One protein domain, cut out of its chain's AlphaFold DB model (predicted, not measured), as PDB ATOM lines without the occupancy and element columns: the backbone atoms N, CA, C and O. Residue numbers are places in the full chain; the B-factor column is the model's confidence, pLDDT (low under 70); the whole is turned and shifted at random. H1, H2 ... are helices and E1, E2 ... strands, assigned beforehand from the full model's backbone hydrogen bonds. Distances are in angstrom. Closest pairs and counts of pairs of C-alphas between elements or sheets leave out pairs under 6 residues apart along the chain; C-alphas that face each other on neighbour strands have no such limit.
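AT A GLANCE: This is residues 220 to 287 of the 495 residues of an uncharacterized protein of Candidatus Micrarchaeota archaeon (UniProt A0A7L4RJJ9). With little regular structure, the domain is a rod of two small lobes: hairpin E1-E2, preceded by the unnamed stretch 220 to 235, and larger hairpin E3-E4 with short helix H1 packed on it. The printed part has 68 residues, 25 in named elements, ordered E1 E2 H1 E3 E4; the class is mixed and both two-stranded sheets are antiparallel. It is only just loose, close to compact, with radius of gyration of the C-alphas 13.3 A and spans of 47 by 17 by 17 A.

HOW THE PARTS SIT: In the hairpin of E1, residues 236 to 238, and E2, residues 245 to 247, N 237 and O 246 are within hydrogen-bond range at 2.8 A. H1, residues 260 to 266, has every O i to N i+4 pair within range. In the hairpin of E3, residues 271 to 276, and E4, residues 281 to 286, N 283 and O 274 are 2.8 A apart, within range. The closest C-alphas of H1 and E3 are those of Cys 263 and Cys 273, 6.0 A. E1 is apart from H1, E3 and E4.

IN THESE COORDINATES: E1 begins at C-alpha 236 (-10.142, -38.945, -44.563). E3 measures 15.1 A; E4, 16.2 A, ends at C-alpha 286 (14.043, -29.564, -39.998).

THE WHOLE: The printed part has no cut. The link E2 to H1 is long. Nine residues are under pLDDT 70, among them 240 to 242.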
ATOM      1  N   ASN A 220     -17.956 -56.605 -48.972       72.44
ATOM      2  CA  ASN A 220     -18.402 -57.831 -48.301       72.44
ATOM      3  C   ASN A 220     -17.462 -58.271 -47.164       72.44
ATOM      4  O   ASN A 220     -17.871 -59.085 -46.340       72.44
ATOM      5  N   LYS A 221     -16.246 -57.721 -47.112       64.19
ATOM      6  CA  LYS A 221     -15.256 -57.907 -46.047       64.19
ATOM      7  C   LYS A 221     -15.153 -56.690 -45.118       64.19
ATOM      8  O   LYS A 221     -14.202 -56.570 -44.359       64.19
ATOM      9  N   ASN A 222     -16.145 -55.794 -45.162       70.19
ATOM     10  CA  ASN A 222     -16.174 -54.526 -44.424       70.19
ATOM     11  C   ASN A 222     -15.027 -53.553 -44.763       70.19
ATOM     12  O   ASN A 222     -14.739 -52.661 -43.965       70.19
ATOM     13  N   GLU A 223     -14.404 -53.657 -45.939       79.81
ATOM     14  CA  GLU A 223     -13.476 -52.628 -46.418       79.81
ATOM     15  C   GLU A 223     -14.239 -51.346 -46.789       79.81
ATOM     16  O   GLU A 223     -15.237 -51.378 -47.522       79.81
ATOM     17  N   GLN A 224     -13.769 -50.204 -46.291       83.25
ATOM     18  CA  GLN A 224     -14.246 -48.875 -46.689       83.25
ATOM     19  C   GLN A 224     -13.381 -48.267 -47.797       83.25
ATOM     20  O   GLN A 224     -13.855 -47.416 -48.553       83.25
ATOM     21  N   CYS A 225     -12.127 -48.706 -47.906       80.00
ATOM     22  CA  CYS A 225     -11.145 -48.190 -48.847       80.00
ATOM     23  C   CYS A 225     -10.067 -49.224 -49.176       80.00
ATOM     24  O   CYS A 225      -9.855 -50.163 -48.412       80.00
ATOM     25  N   ASP A 226      -9.358 -48.997 -50.281       78.88
ATOM     26  CA  ASP A 226      -8.147 -49.730 -50.654       78.88
ATOM     27  C   ASP A 226      -7.006 -48.717 -50.917       78.88
ATOM     28  O   ASP A 226      -7.235 -47.695 -51.574       78.88
ATOM     29  N   PRO A 227      -5.774 -48.945 -50.422       67.75
ATOM     30  CA  PRO A 227      -4.675 -47.978 -50.541       67.75
ATOM     31  C   PRO A 227      -4.238 -47.651 -51.980       67.75
ATOM     32  O   PRO A 227      -3.619 -46.609 -52.195       67.75
ATOM     33  N   MET A 228      -4.537 -48.513 -52.959       66.75
ATOM     34  CA  MET A 228      -4.135 -48.361 -54.366       66.75
ATOM     35  C   MET A 228      -5.191 -47.650 -55.225       66.75
ATOM     36  O   MET A 228      -4.846 -47.061 -56.249       66.75
ATOM     37  N   VAL A 229      -6.469 -47.681 -54.830       74.50
ATOM     38  CA  VAL A 229      -7.576 -47.028 -55.567       74.50
ATOM     39  C   VAL A 229      -8.333 -45.966 -54.766       74.50
ATOM     40  O   VAL A 229      -9.148 -45.239 -55.337       74.50
ATOM     41  N   GLY A 230      -8.052 -45.818 -53.471       74.56
ATOM     42  CA  GLY A 230      -8.744 -44.887 -52.583       74.56
ATOM     43  C   GLY A 230     -10.088 -45.434 -52.094       74.56
ATOM     44  O   GLY A 230     -10.257 -46.635 -51.901       74.56
ATOM     45  N   GLY A 231     -11.052 -44.546 -51.844       79.50
ATOM     46  CA  GLY A 231     -12.389 -44.911 -51.346       79.50
ATOM     47  C   GLY A 231     -12.872 -44.055 -50.181       79.50
ATOM     48  O   GLY A 231     -14.077 -43.930 -49.975       79.50
ATOM     49  N   CYS A 232     -11.941 -43.408 -49.486       84.81
ATOM     50  CA  CYS A 232     -12.264 -42.495 -48.404       84.81
ATOM     51  C   CYS A 232     -12.722 -41.121 -48.912       84.81
ATOM     52  O   CYS A 232     -12.245 -40.662 -49.957       84.81
ATOM     53  N   PRO A 233     -13.621 -40.448 -48.171       85.69
ATOM     54  CA  PRO A 233     -13.864 -39.014 -48.287       85.69
ATOM     55  C   PRO A 233     -12.564 -38.195 -48.328       85.69
ATOM     56  O   PRO A 233     -11.523 -38.615 -47.829       85.69
ATOM     57  N   SER A 234     -12.611 -37.006 -48.936       78.50
ATOM     58  CA  SER A 234     -11.425 -36.165 -49.180       78.50
ATOM     59  C   SER A 234     -10.694 -35.700 -47.915       78.50
ATOM     60  O   SER A 234      -9.512 -35.366 -47.980       78.50
ATOM     61  N   ASP A 235     -11.396 -35.650 -46.788       79.38
ATOM     62  CA  ASP A 235     -10.916 -35.291 -45.451       79.38
ATOM     63  C   ASP A 235     -10.456 -36.501 -44.622       79.38
ATOM     64  O   ASP A 235      -9.956 -36.347 -43.507       79.38
ATOM     65  N   GLU A 236     -10.559 -37.700 -45.186       85.75
ATOM     66  CA  GLU A 236     -10.142 -38.945 -44.563       85.75
ATOM     67  C   GLU A 236      -8.917 -39.534 -45.291       85.75
ATOM     68  O   GLU A 236      -8.515 -39.106 -46.386       85.75
ATOM     69  N   TYR A 237      -8.247 -40.487 -44.656       79.81
ATOM     70  CA  TYR A 237      -7.203 -41.298 -45.271       79.81
ATOM     71  C   TYR A 237      -7.548 -42.777 -45.118       79.81
ATOM     72  O   TYR A 237      -8.226 -43.180 -44.172       79.81
ATOM     73  N   CYS A 238      -7.091 -43.583 -46.073       79.69
ATOM     74  CA  CYS A 238      -7.252 -45.024 -45.991       79.69
ATOM     75  C   CYS A 238      -6.142 -45.606 -45.124       79.69
ATOM     76  O   CYS A 238      -4.971 -45.508 -45.491       79.69
ATOM     77  N   CYS A 239      -6.500 -46.225 -44.001       72.06
ATOM     78  CA  CYS A 239      -5.546 -46.966 -43.184       72.06
ATOM     79  C   CYS A 239      -5.037 -48.188 -43.965       72.06
ATOM     80  O   CYS A 239      -5.821 -49.111 -44.210       72.06
ATOM     81  N   PRO A 240      -3.738 -48.261 -44.310       60.28
ATOM     82  CA  PRO A 240      -3.207 -49.333 -45.155       60.28
ATOM     83  C   PRO A 240      -3.226 -50.711 -44.486       60.28
ATOM     84  O   PRO A 240      -3.058 -51.725 -45.153       60.28
ATOM     85  N   VAL A 241      -3.439 -50.750 -43.169       59.19
ATOM     86  CA  VAL A 241      -3.469 -51.980 -42.370       59.19
ATOM     87  C   VAL A 241      -4.897 -52.453 -42.091       59.19
ATOM     88  O   VAL A 241      -5.116 -53.645 -41.897       59.19
ATOM     89  N   CYS A 242      -5.861 -51.533 -42.040       68.31
ATOM     90  CA  CYS A 242      -7.191 -51.798 -41.501       68.31
ATOM     91  C   CYS A 242      -8.349 -51.469 -42.451       68.31
ATOM     92  O   CYS A 242      -9.495 -51.785 -42.134       68.31
ATOM     93  N   CYS A 243      -8.067 -50.884 -43.622       74.88
ATOM     94  CA  CYS A 243      -9.033 -50.664 -44.711       74.88
ATOM     95  C   CYS A 243     -10.268 -49.859 -44.305       74.88
ATOM     96  O   CYS A 243     -11.317 -49.938 -44.945       74.88
ATOM     97  N   GLN A 244     -10.156 -49.109 -43.212       83.00
ATOM     98  CA  GLN A 244     -11.150 -48.151 -42.770       83.00
ATOM     99  C   GLN A 244     -10.655 -46.753 -43.100       83.00
ATOM    100  O   GLN A 244      -9.444 -46.499 -43.179       83.00
ATOM    101  N   CYS A 245     -11.609 -45.855 -43.276       84.00
ATOM    102  CA  CYS A 245     -11.317 -44.455 -43.448       84.00
ATOM    103  C   CYS A 245     -11.249 -43.769 -42.089       84.00
ATOM    104  O   CYS A 245     -12.101 -43.974 -41.223       84.00
ATOM    105  N   TYR A 246     -10.197 -42.982 -41.896       79.94
ATOM    106  CA  TYR A 246      -9.982 -42.212 -40.678       79.94
ATOM    107  C   TYR A 246      -9.881 -40.740 -41.029       79.94
ATOM    108  O   TYR A 246      -9.217 -40.378 -41.999       79.94
ATOM    109  N   GLY A 247     -10.514 -39.892 -40.219       82.31
ATOM    110  CA  GLY A 247     -10.346 -38.447 -40.315       82.31
ATOM    111  C   GLY A 247      -8.874 -38.073 -40.192       82.31
ATOM    112  O   GLY A 247      -8.174 -38.573 -39.309       82.31
ATOM    113  N   ARG A 248      -8.404 -37.192 -41.076       74.31
ATOM    114  CA  ARG A 248      -7.067 -36.613 -40.942       74.31
ATOM    115  C   ARG A 248      -7.094 -35.620 -39.793       74.31
ATOM    116  O   ARG A 248      -7.827 -34.632 -39.844       74.31
ATOM    117  N   VAL A 249      -6.285 -35.866 -38.777       78.38
ATOM    118  CA  VAL A 249      -6.055 -34.895 -37.711       78.38
ATOM    119  C   VAL A 249      -4.621 -34.425 -37.865       78.38
ATOM    120  O   VAL A 249      -3.713 -35.031 -37.322       78.38
ATOM    121  N   CYS A 250      -4.437 -33.393 -38.689       84.12
ATOM    122  CA  CYS A 250      -3.138 -32.763 -38.886       84.12
ATOM    123  C   CYS A 250      -3.103 -31.483 -38.069       84.12
ATOM    124  O   CYS A 250      -3.998 -30.644 -38.224       84.12
ATOM    125  N   PHE A 251      -2.083 -31.333 -37.234       86.44
ATOM    126  CA  PHE A 251      -1.866 -30.131 -36.438       86.44
ATOM    127  C   PHE A 251      -0.757 -29.278 -37.070       86.44
ATOM    128  O   PHE A 251       0.423 -29.603 -36.915       86.44
ATOM    129  N   PRO A 252      -1.085 -28.166 -37.761       87.12
ATOM    130  CA  PRO A 252      -0.073 -27.308 -38.373       87.12
ATOM    131  C   PRO A 252       0.930 -26.744 -37.363       87.12
ATOM    132  O   PRO A 252       2.077 -26.499 -37.731       87.12
ATOM    133  N   GLU A 253       0.532 -26.561 -36.095       85.19
ATOM    134  CA  GLU A 253       1.447 -26.190 -35.007       85.19
ATOM    135  C   GLU A 253       2.547 -27.229 -34.729       85.19
ATOM    136  O   GLU A 253       3.622 -26.849 -34.272       85.19
ATOM    137  N   ASN A 254       2.317 -28.500 -35.070       85.81
ATOM    138  CA  ASN A 254       3.290 -29.590 -34.956       85.81
ATOM    139  C   ASN A 254       4.053 -29.832 -36.271       85.81
ATOM    140  O   ASN A 254       4.826 -30.777 -36.375       85.81
ATOM    141  N   GLY A 255       3.830 -28.998 -37.293       88.88
ATOM    142  CA  GLY A 255       4.413 -29.191 -38.619       88.88
ATOM    143  C   GLY A 255       3.704 -30.249 -39.466       88.88
ATOM    144  O   GLY A 255       4.277 -30.683 -40.461       88.88
ATOM    145  N   GLU A 256       2.479 -30.642 -39.117       91.56
ATOM    146  CA  GLU A 256       1.683 -31.628 -39.852       91.56
ATOM    147  C   GLU A 256       0.634 -30.935 -40.736       91.56
ATOM    148  O   GLU A 256      -0.131 -30.075 -40.291       91.56
ATOM    149  N   TYR A 257       0.525 -31.341 -41.998       88.75
ATOM    150  CA  TYR A 257      -0.362 -30.692 -42.963       88.75
ATOM    151  C   TYR A 257      -1.189 -31.705 -43.752       88.75
ATOM    152  O   TYR A 257      -0.690 -32.714 -44.235       88.75
ATOM    153  N   ALA A 258      -2.466 -31.401 -43.992       85.00
ATOM    154  CA  ALA A 258      -3.364 -32.304 -44.722       85.00
ATOM    155  C   ALA A 258      -2.989 -32.519 -46.206       85.00
ATOM    156  O   ALA A 258      -3.512 -33.434 -46.847       85.00
ATOM    157  N   GLY A 259      -2.107 -31.681 -46.766       84.50
ATOM    158  CA  GLY A 259      -1.696 -31.737 -48.166       84.50
ATOM    159  C   GLY A 259      -0.246 -31.313 -48.377       84.50
ATOM    160  O   GLY A 259       0.255 -30.412 -47.701       84.50
ATOM    161  N   GLN A 260       0.399 -31.946 -49.360       90.12
ATOM    162  CA  GLN A 260       1.809 -31.742 -49.688       90.12
ATOM    163  C   GLN A 260       2.133 -30.282 -50.006       90.12
ATOM    164  O   GLN A 260       3.134 -29.765 -49.523       90.12
ATOM    165  N   GLU A 261       1.281 -29.612 -50.786       88.94
ATOM    166  CA  GLU A 261       1.475 -28.207 -51.163       88.94
ATOM    167  C   GLU A 261       1.461 -27.286 -49.936       88.94
ATOM    168  O   GLU A 261       2.321 -26.418 -49.809       88.94
ATOM    169  N   ASN A 262       0.540 -27.516 -48.993       89.00
ATOM    170  CA  ASN A 262       0.452 -26.734 -47.758       89.00
ATOM    171  C   ASN A 262       1.662 -26.971 -46.857       89.00
ATOM    172  O   ASN A 262       2.166 -26.019 -46.262       89.00
ATOM    173  N   CYS A 263       2.143 -28.215 -46.793       92.69
ATOM    174  CA  CYS A 263       3.393 -28.520 -46.115       92.69
ATOM    175  C   CYS A 263       4.545 -27.767 -46.776       92.69
ATOM    176  O   CYS A 263       5.208 -26.983 -46.117       92.69
ATOM    177  N   GLN A 264       4.749 -27.912 -48.085       91.00
ATOM    178  CA  GLN A 264       5.877 -27.291 -48.788       91.00
ATOM    179  C   GLN A 264       5.866 -25.760 -48.707       91.00
ATOM    180  O   GLN A 264       6.927 -25.149 -48.649       91.00
ATOM    181  N   ALA A 265       4.682 -25.144 -48.689       91.06
ATOM    182  CA  ALA A 265       4.534 -23.700 -48.544       91.06
ATOM    183  C   ALA A 265       4.825 -23.199 -47.120       91.06
ATOM    184  O   ALA A 265       5.243 -22.053 -46.951       91.06
ATOM    185  N   SER A 266       4.579 -24.036 -46.110       90.75
ATOM    186  CA  SER A 266       4.704 -23.674 -44.693       90.75
ATOM    187  C   SER A 266       6.016 -24.160 -44.072       90.75
ATOM    188  O   SER A 266       6.436 -23.655 -43.032       90.75
ATOM    189  N   CYS A 267       6.673 -25.125 -44.714       89.19
ATOM    190  CA  CYS A 267       7.894 -25.749 -44.244       89.19
ATOM    191  C   CYS A 267       9.097 -24.828 -44.485       89.19
ATOM    192  O   CYS A 267       9.265 -24.255 -45.563       89.19
ATOM    193  N   GLY A 268       9.918 -24.638 -43.450       84.50
ATOM    194  CA  GLY A 268      11.046 -23.709 -43.488       84.50
ATOM    195  C   GLY A 268      12.121 -24.095 -44.519       84.50
ATOM    196  O   GLY A 268      12.190 -25.241 -44.953       84.50
ATOM    197  N   PRO A 269      13.027 -23.166 -44.882       80.06
ATOM    198  CA  PRO A 269      14.031 -23.370 -45.935       80.06
ATOM    199  C   PRO A 269      15.020 -24.523 -45.679       80.06
ATOM    200  O   PRO A 269      15.666 -24.981 -46.617       80.06
ATOM    201  N   ASN A 270      15.118 -25.007 -44.437       78.31
ATOM    202  CA  ASN A 270      15.987 -26.118 -44.028       78.31
ATOM    203  C   ASN A 270      15.191 -27.386 -43.677       78.31
ATOM    204  O   ASN A 270      15.691 -28.251 -42.960       78.31
ATOM    205  N   ALA A 271      13.941 -27.478 -44.126       81.19
ATOM    206  CA  ALA A 271      13.042 -28.565 -43.788       81.19
ATOM    207  C   ALA A 271      12.411 -29.190 -45.041       81.19
ATOM    208  O   ALA A 271      12.291 -28.547 -46.087       81.19
ATOM    209  N   LYS A 272      12.047 -30.473 -44.958       88.31
ATOM    210  CA  LYS A 272      11.399 -31.223 -46.047       88.31
ATOM    211  C   LYS A 272      10.098 -31.852 -45.571       88.31
ATOM    212  O   LYS A 272       9.964 -32.210 -44.407       88.31
ATOM    213  N   CYS A 273       9.170 -31.993 -46.513       91.25
ATOM    214  CA  CYS A 273       7.858 -32.585 -46.293       91.25
ATOM    215  C   CYS A 273       7.852 -34.080 -46.596       91.25
ATOM    216  O   CYS A 273       8.222 -34.475 -47.707       91.25
ATOM    217  N   TYR A 274       7.359 -34.882 -45.656       86.25
ATOM    218  CA  TYR A 274       7.243 -36.339 -45.771       86.25
ATOM    219  C   TYR A 274       5.816 -36.788 -45.470       86.25
ATOM    220  O   TYR A 274       5.171 -36.217 -44.603       86.25
ATOM    221  N   TYR A 275       5.303 -37.792 -46.184       78.94
ATOM    222  CA  TYR A 275       3.966 -38.319 -45.903       78.94
ATOM    223  C   TYR A 275       4.016 -39.332 -44.759       78.94
ATOM    224  O   TYR A 275       4.688 -40.360 -44.867       78.94
ATOM    225  N   ASN A 276       3.290 -39.047 -43.685       77.94
ATOM    226  CA  ASN A 276       3.173 -39.893 -42.512       77.94
ATOM    227  C   ASN A 276       1.941 -40.796 -42.644       77.94
ATOM    228  O   ASN A 276       0.794 -40.359 -42.542       77.94
ATOM    229  N   TYR A 277       2.182 -42.085 -42.877       63.38
ATOM    230  CA  TYR A 277       1.125 -43.081 -43.071       63.38
ATOM    231  C   TYR A 277       0.358 -43.439 -41.788       63.38
ATOM    232  O   TYR A 277      -0.687 -44.081 -41.887       63.38
ATOM    233  N   GLN A 278       0.847 -43.047 -40.605       65.12
ATOM    234  CA  GLN A 278       0.144 -43.260 -39.337       65.12
ATOM    235  C   GLN A 278      -0.909 -42.177 -39.084       65.12
ATOM    236  O   GLN A 278      -1.997 -42.473 -38.593       65.12
ATOM    237  N   THR A 279      -0.604 -40.926 -39.433       74.44
ATOM    238  CA  THR A 279      -1.504 -39.777 -39.218       74.44
ATOM    239  C   THR A 279      -2.302 -39.408 -40.470       74.44
ATOM    240  O   THR A 279      -3.342 -38.753 -40.385       74.44
ATOM    241  N   GLY A 280      -1.836 -39.835 -41.647       73.62
ATOM    242  CA  GLY A 280      -2.375 -39.430 -42.944       73.62
ATOM    243  C   GLY A 280      -1.989 -38.000 -43.348       73.62
ATOM    244  O   GLY A 280      -2.595 -37.457 -44.283       73.62
ATOM    245  N   CYS A 281      -1.014 -37.397 -42.659       87.12
ATOM    246  CA  CYS A 281      -0.562 -36.014 -42.820       87.12
ATOM    247  C   CYS A 281       0.799 -35.919 -43.528       87.12
ATOM    248  O   CYS A 281       1.483 -36.911 -43.758       87.12
ATOM    249  N   TRP A 282       1.172 -34.707 -43.932       89.88
ATOM    250  CA  TRP A 282       2.495 -34.358 -44.436       89.88
ATOM    251  C   TRP A 282       3.267 -33.612 -43.355       89.88
ATOM    252  O   TRP A 282       2.851 -32.517 -42.986       89.88
ATOM    253  N   ASP A 283       4.395 -34.156 -42.919       91.88
ATOM    254  CA  ASP A 283       5.164 -33.640 -41.790       91.88
ATOM    255  C   ASP A 283       6.375 -32.846 -42.283       91.88
ATOM    256  O   ASP A 283       7.095 -33.284 -43.188       91.88
ATOM    257  N   CYS A 284       6.594 -31.672 -41.698       90.56
ATOM    258  CA  CYS A 284       7.719 -30.789 -41.976       90.56
ATOM    259  C   CYS A 284       8.860 -31.029 -40.981       90.56
ATOM    260  O   CYS A 284       8.780 -30.623 -39.824       90.56
ATOM    261  N   LEU A 285       9.954 -31.637 -41.444       85.12
ATOM    262  CA  LEU A 285      11.091 -32.001 -40.591       85.12
ATOM    263  C   LEU A 285      12.318 -31.140 -40.909       85.12
ATOM    264  O   LEU A 285      12.758 -31.102 -42.062       85.12
ATOM    265  N   VAL A 286      12.860 -30.444 -39.896       73.25
ATOM    266  CA  VAL A 286      14.043 -29.564 -39.998       73.25
ATOM    267  C   VAL A 286      15.324 -30.393 -39.936       73.25
ATOM    268  O   VAL A 286      15.549 -31.117 -38.971       73.25
ATOM    269  N   GLN A 287      16.209 -30.242 -40.920       54.03
ATOM    270  CA  GLN A 287      17.571 -30.765 -40.820       54.03
ATOM    271  C   GLN A 287      18.395 -29.857 -39.896       54.03
ATOM    272  O   GLN A 287      18.695 -28.713 -40.244       54.03
TER     273      GLN A 287